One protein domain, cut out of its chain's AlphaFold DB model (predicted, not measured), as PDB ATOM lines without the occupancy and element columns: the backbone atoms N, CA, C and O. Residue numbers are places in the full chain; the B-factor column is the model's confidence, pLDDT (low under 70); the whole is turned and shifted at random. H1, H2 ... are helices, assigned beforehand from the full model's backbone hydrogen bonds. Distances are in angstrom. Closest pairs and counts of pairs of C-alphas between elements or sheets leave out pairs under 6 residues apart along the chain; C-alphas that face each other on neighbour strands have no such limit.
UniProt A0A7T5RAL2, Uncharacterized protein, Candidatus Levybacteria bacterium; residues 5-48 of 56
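This is residues 5 to 48 of the 56 residues of an uncharacterized protein of Candidatus Levybacteria bacterium (UniProt A0A7T5RAL2). One long helix, H2, makes the length of the domain, with a short turn of helix, H1 and H3, near each of its two ends. H1 packs on H2 near its first end, at residues 19 to 23, and H3 stands off its last end, after a tight turn of three residues. The printed part has 44 residues with three named helices, in the order H1, H2, H3, and no named strand, an all-helix class. It is only just loose, close to extended, with a radius of gyration of the C-alphas of 13.5 A and spans of 37 by 19 by 15 A.

H1 is residues 5 to 8, 5.0 A long, from C-alpha 5 at (-16.024, -9.892, 46.642). H2 is residues 16 to 38, 32.3 A long. H3 is residues 42 to 46, 6.5 A, ending with C-alpha 46 at (-30.432, -10.572, 27.238).

H1 touches H2 at residues 19 to 23 alone; the closest C-alphas, of Ile 7 and Leu 19, are 6.7 A apart. H2 and H3 are close but not clearly touching, with the closest C-alphas, of Gln 35 and Trp 42, 6.1 A apart. H1 and H3 are apart. In H2 and H3 every O i to N i+4 pair is within hydrogen-bond range; H1 is too short for such a pair.

The C-alphas farthest apart, of Asp 13 and Asp 41, are 37.5 A apart. The printed part has no cut; the link from H1 to H2 is short, that from H2 to H3 tight. The mean pLDDT of the printed part is 86.4, with residues 43 to 48 under 70.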
ATOM      1  N   ASP A   5     -16.713 -11.064  46.088       88.88
ATOM      2  CA  ASP A   5     -16.024  -9.892  46.642       88.88
ATOM      3  C   ASP A   5     -16.901  -8.632  46.655       88.88
ATOM      4  O   ASP A   5     -16.779  -7.792  47.545       88.88
ATOM      5  N   VAL A   6     -17.823  -8.500  45.693       90.12
ATOM      6  CA  VAL A   6     -18.790  -7.391  45.662       90.12
ATOM      7  C   VAL A   6     -19.816  -7.558  46.779       90.12
ATOM      8  O   VAL A   6     -20.149  -6.585  47.450       90.12
ATOM      9  N   ILE A   7     -20.277  -8.787  47.019       90.88
ATOM     10  CA  ILE A   7     -21.255  -9.110  48.068       90.88
ATOM     11  C   ILE A   7     -20.612  -8.978  49.456       90.88
ATOM     12  O   ILE A   7     -21.217  -8.422  50.370       90.88
ATOM     13  N   ARG A   8     -19.352  -9.399  49.602       92.69
ATOM     14  CA  ARG A   8     -18.578  -9.332  50.850       92.69
ATOM     15  C   ARG A   8     -18.395  -7.900  51.365       92.69
ATOM     16  O   ARG A   8     -18.295  -7.712  52.569       92.69
ATOM     17  N   LYS A   9     -18.436  -6.880  50.497       94.19
ATOM     18  CA  LYS A   9     -18.460  -5.466  50.929       94.19
ATOM     19  C   LYS A   9     -19.691  -5.117  51.773       94.19
ATOM     20  O   LYS A   9     -19.592  -4.265  52.648       94.19
ATOM     21  N   TYR A  10     -20.827  -5.758  51.507       93.00
ATOM     22  CA  TYR A  10     -22.088  -5.534  52.224       93.00
ATOM     23  C   TYR A  10     -22.292  -6.524  53.375       93.00
ATOM     24  O   TYR A  10     -22.992  -6.214  54.334       93.00
ATOM     25  N   TYR A  11     -21.652  -7.692  53.291       92.25
ATOM     26  CA  TYR A  11     -21.726  -8.768  54.277       92.25
ATOM     27  C   TYR A  11     -20.314  -9.211  54.710       92.25
ATOM     28  O   TYR A  11     -19.899 -10.335  54.410       92.25
ATOM     29  N   PRO A  12     -19.537  -8.335  55.377       93.50
ATOM     30  CA  PRO A  12     -18.119  -8.579  55.659       93.50
ATOM     31  C   PRO A  12     -17.882  -9.769  56.596       93.50
ATOM     32  O   PRO A  12     -16.916 -10.509  56.408       93.50
ATOM     33  N   ASP A  13     -18.793  -9.985  57.546       95.44
ATOM     34  CA  ASP A  13     -18.687 -11.025  58.577       95.44
ATOM     35  C   ASP A  13     -19.308 -12.367  58.155       95.44
ATOM     36  O   ASP A  13     -19.271 -13.344  58.903       95.44
ATOM     37  N   SER A  14     -19.905 -12.436  56.962       93.75
ATOM     38  CA  SER A  14     -20.533 -13.662  56.473       93.75
ATOM     39  C   SER A  14     -19.502 -14.668  55.960       93.75
ATOM     40  O   SER A  14     -18.469 -14.326  55.368       93.75
ATOM     41  N   SER A  15     -19.806 -15.949  56.177       94.56
ATOM     42  CA  SER A  15     -19.017 -17.055  55.645       94.56
ATOM     43  C   SER A  15     -19.131 -17.123  54.119       94.56
ATOM     44  O   SER A  15     -20.128 -16.687  53.542       94.56
ATOM     45  N   ASP A  16     -18.144 -17.714  53.445       92.81
ATOM     46  CA  ASP A  16     -18.206 -17.917  51.989       92.81
ATOM     47  C   ASP A  16     -19.420 -18.753  51.560       92.81
ATOM     48  O   ASP A  16     -19.975 -18.535  50.481       92.81
ATOM     49  N   GLU A  17     -19.861 -19.696  52.396       94.56
ATOM     50  CA  GLU A  17     -21.082 -20.462  52.138       94.56
ATOM     51  C   GLU A  17     -22.325 -19.573  52.160       94.56
ATOM     52  O   GLU A  17     -23.185 -19.693  51.287       94.56
ATOM     53  N   ASP A  18     -22.416 -18.652  53.117       94.94
ATOM     54  CA  ASP A  18     -23.548 -17.733  53.205       94.94
ATOM     55  C   ASP A  18     -23.506 -16.683  52.095       94.94
ATOM     56  O   ASP A  18     -24.540 -16.386  51.496       94.94
ATOM     57  N   LEU A  19     -22.318 -16.202  51.722       94.38
ATOM     58  CA  LEU A  19     -22.154 -15.314  50.570       94.38
ATOM     59  C   LEU A  19     -22.605 -15.979  49.264       94.38
ATOM     60  O   LEU A  19     -23.251 -15.325  48.448       94.38
ATOM     61  N   LYS A  20     -22.346 -17.281  49.077       93.88
ATOM     62  CA  LYS A  20     -22.868 -18.045  47.929       93.88
ATOM     63  C   LYS A  20     -24.390 -18.164  47.959       93.88
ATOM     64  O   LYS A  20     -25.027 -18.016  46.918       93.88
ATOM     65  N   LYS A  21     -24.997 -18.386  49.129       95.12
ATOM     66  CA  LYS A  21     -26.467 -18.398  49.258       95.12
ATOM     67  C   LYS A  21     -27.059 -17.040  48.883       95.12
ATOM     68  O   LYS A  21     -28.019 -16.991  48.119       95.12
ATOM     69  N   ILE A  22     -26.454 -15.950  49.357       92.94
ATOM     70  CA  ILE A  22     -26.858 -14.582  49.011       92.94
ATOM     71  C   ILE A  22     -26.702 -14.345  47.505       92.94
ATOM     72  O   ILE A  22     -27.618 -13.832  46.872       92.94
ATOM     73  N   GLN A  23     -25.587 -14.769  46.908       93.12
ATOM     74  CA  GLN A  23     -25.342 -14.657  45.469       93.12
ATOM     75  C   GLN A  23     -26.437 -15.344  44.643       93.12
ATOM     76  O   GLN A  23     -26.947 -14.757  43.687       93.12
ATOM     77  N   VAL A  24     -26.815 -16.570  45.018       92.81
ATOM     78  CA  VAL A  24     -27.882 -17.332  44.350       92.81
ATOM     79  C   VAL A  24     -29.235 -16.656  44.547       92.81
ATOM     80  O   VAL A  24     -29.980 -16.503  43.583       92.81
ATOM     81  N   PHE A  25     -29.536 -16.208  45.766       93.50
ATOM     82  CA  PHE A  25     -30.788 -15.525  46.070       93.50
ATOM     83  C   PHE A  25     -30.952 -14.235  45.260       93.50
ATOM     84  O   PHE A  25     -31.987 -14.029  44.630       93.50
ATOM     85  N   VAL A  26     -29.920 -13.387  45.223       90.94
ATOM     86  CA  VAL A  26     -29.931 -12.138  44.448       90.94
ATOM     87  C   VAL A  26     -30.102 -12.432  42.962       90.94
ATOM     88  O   VAL A  26     -30.908 -11.780  42.308       90.94
ATOM     89  N   TYR A  27     -29.405 -13.442  42.437       89.88
ATOM     90  CA  TYR A  27     -29.567 -13.864  41.049       89.88
ATOM     91  C   TYR A  27     -31.015 -14.271  40.740       89.88
ATOM     92  O   TYR A  27     -31.614 -13.738  39.810       89.88
ATOM     93  N   GLN A  28     -31.602 -15.154  41.552       90.81
ATOM     94  CA  GLN A  28     -32.986 -15.606  41.376       90.81
ATOM     95  C   GLN A  28     -33.991 -14.456  41.482       90.81
ATOM     96  O   GLN A  28     -34.937 -14.397  40.699       90.81
ATOM     97  N   LEU A  29     -33.775 -13.528  42.418       91.62
ATOM     98  CA  LEU A  29     -34.603 -12.336  42.559       91.62
ATOM     99  C   LEU A  29     -34.525 -11.458  41.307       91.62
ATOM    100  O   LEU A  29     -35.561 -11.046  40.795       91.62
ATOM    101  N   CYS A  30     -33.320 -11.201  40.790       89.62
ATOM    102  CA  CYS A  30     -33.133 -10.447  39.553       89.62
ATOM    103  C   CYS A  30     -33.838 -11.128  38.376       89.62
ATOM    104  O   CYS A  30     -34.605 -10.464  37.687       89.62
ATOM    105  N   CYS A  31     -33.663 -12.438  38.187       88.50
ATOM    106  CA  CYS A  31     -34.371 -13.189  37.147       88.50
ATOM    107  C   CYS A  31     -35.895 -13.073  37.294       88.50
ATOM    108  O   CYS A  31     -36.591 -12.822  36.315       88.50
ATOM    109  N   GLY A  32     -36.420 -13.195  38.518       90.56
ATOM    110  CA  GLY A  32     -37.851 -13.054  38.789       90.56
ATOM    111  C   GLY A  32     -38.383 -11.655  38.474       90.56
ATOM    112  O   GLY A  32     -39.458 -11.525  37.890       90.56
ATOM    113  N   LEU A  33     -37.623 -10.606  38.804       91.75
ATOM    114  CA  LEU A  33     -37.968  -9.231  38.442       91.75
ATOM    115  C   LEU A  33     -37.948  -9.036  36.925       91.75
ATOM    116  O   LEU A  33     -38.898  -8.486  36.374       91.75
ATOM    117  N   MET A  34     -36.908  -9.521  36.243       88.50
ATOM    118  CA  MET A  34     -36.815  -9.407  34.789       88.50
ATOM    119  C   MET A  34     -37.975 -10.139  34.108       88.50
ATOM    120  O   MET A  34     -38.642  -9.564  33.256       88.50
ATOM    121  N   GLN A  35     -38.310 -11.346  34.567       89.88
ATOM    122  CA  GLN A  35     -39.469 -12.082  34.073       89.88
ATOM    123  C   GLN A  35     -40.793 -11.354  34.341       89.88
ATOM    124  O   GLN A  35     -41.695 -11.387  33.505       89.88
ATOM    125  N   TYR A  36     -40.933 -10.703  35.497       90.06
ATOM    126  CA  TYR A  36     -42.142  -9.959  35.843       90.06
ATOM    127  C   TYR A  36     -42.348  -8.730  34.945       90.06
ATOM    128  O   TYR A  36     -43.470  -8.471  34.518       90.06
ATOM    129  N   PHE A  37     -41.280  -7.985  34.643       90.50
ATOM    130  CA  PHE A  37     -41.368  -6.754  33.851       90.50
ATOM    131  C   PHE A  37     -41.300  -6.983  32.338       90.50
ATOM    132  O   PHE A  37     -42.023  -6.322  31.596       90.50
ATOM    133  N   TYR A  38     -40.451  -7.902  31.883       85.06
ATOM    134  CA  TYR A  38     -40.155  -8.128  30.462       85.06
ATOM    135  C   TYR A  38     -40.793  -9.412  29.910       85.06
ATOM    136  O   TYR A  38     -40.739  -9.666  28.710       85.06
ATOM    137  N   GLY A  39     -41.458 -10.201  30.758       85.88
ATOM    138  CA  GLY A  39     -42.134 -11.433  30.360       85.88
ATOM    139  C   GLY A  39     -41.213 -12.662  30.323       85.88
ATOM    140  O   GLY A  39     -40.029 -12.577  30.632       85.88
ATOM    141  N   PRO A  40     -41.751 -13.846  29.979       79.00
ATOM    142  CA  PRO A  40     -41.046 -15.130  30.089       79.00
ATOM    143  C   PRO A  40     -39.869 -15.321  29.120       79.00
ATOM    144  O   PRO A  40     -39.021 -16.164  29.386       79.00
ATOM    145  N   ASP A  41     -39.789 -14.550  28.034       78.06
ATOM    146  CA  ASP A  41     -38.703 -14.620  27.044       78.06
ATOM    147  C   ASP A  41     -37.604 -13.559  27.275       78.06
ATOM    148  O   ASP A  41     -36.743 -13.384  26.418       78.06
ATOM    149  N   TRP A  42     -37.587 -12.870  28.424       78.25
ATOM    150  CA  TRP A  42     -36.620 -11.797  28.718       78.25
ATOM    151  C   TRP A  42     -35.147 -12.220  28.573       78.25
ATOM    152  O   TRP A  42     -34.290 -11.399  28.249       78.25
ATOM    153  N   GLU A  43     -34.839 -13.501  28.791       69.44
ATOM    154  CA  GLU A  43     -33.483 -14.039  28.635       69.44
ATOM    155  C   GLU A  43     -33.029 -14.062  27.166       69.44
ATOM    156  O   GLU A  43     -31.853 -13.828  26.899       69.44
ATOM    157  N   LYS A  44     -33.944 -14.237  26.197       66.25
ATOM    158  CA  LYS A  44     -33.599 -14.164  24.761       66.25
ATOM    159  C   LYS A  44     -33.152 -12.770  24.341       66.25
ATOM    160  O   LYS A  44     -32.283 -12.649  23.484       66.25
ATOM    161  N   ASP A  45     -33.736 -11.737  24.943       58.00
ATOM    162  CA  ASP A  45     -33.339 -10.351  24.689       58.00
ATOM    163  C   ASP A  45     -32.015 -10.008  25.403       58.00
ATOM    164  O   ASP A  45     -31.272  -9.132  24.960       58.00
ATOM    165  N   SER A  46     -31.679 -10.735  26.478       57.22
ATOM    166  CA  SER A  46     -30.432 -10.572  27.238       57.22
ATOM    167  C   SER A  46     -29.207 -11.187  26.553       57.22
ATOM    168  O   SER A  46     -28.110 -10.661  26.739       57.22
ATOM    169  N   ASP A  47     -29.355 -12.260  25.768       54.50
ATOM    170  CA  ASP A  47     -28.238 -12.892  25.037       54.50
ATOM    171  C   ASP A  47     -27.622 -11.967  23.963       54.50
ATOM    172  O   ASP A  47     -26.508 -12.201  23.492       54.50
ATOM    173  N   GLY A  48     -28.324 -10.891  23.587       48.53
ATOM    174  CA  GLY A  48     -27.823  -9.844  22.692       48.53
ATOM    175  C   GLY A  48     -27.051  -8.715  23.387       48.53
ATOM    176  O   GLY A  48     -26.393  -7.929  22.707       48.53
TER     177      GLY A  48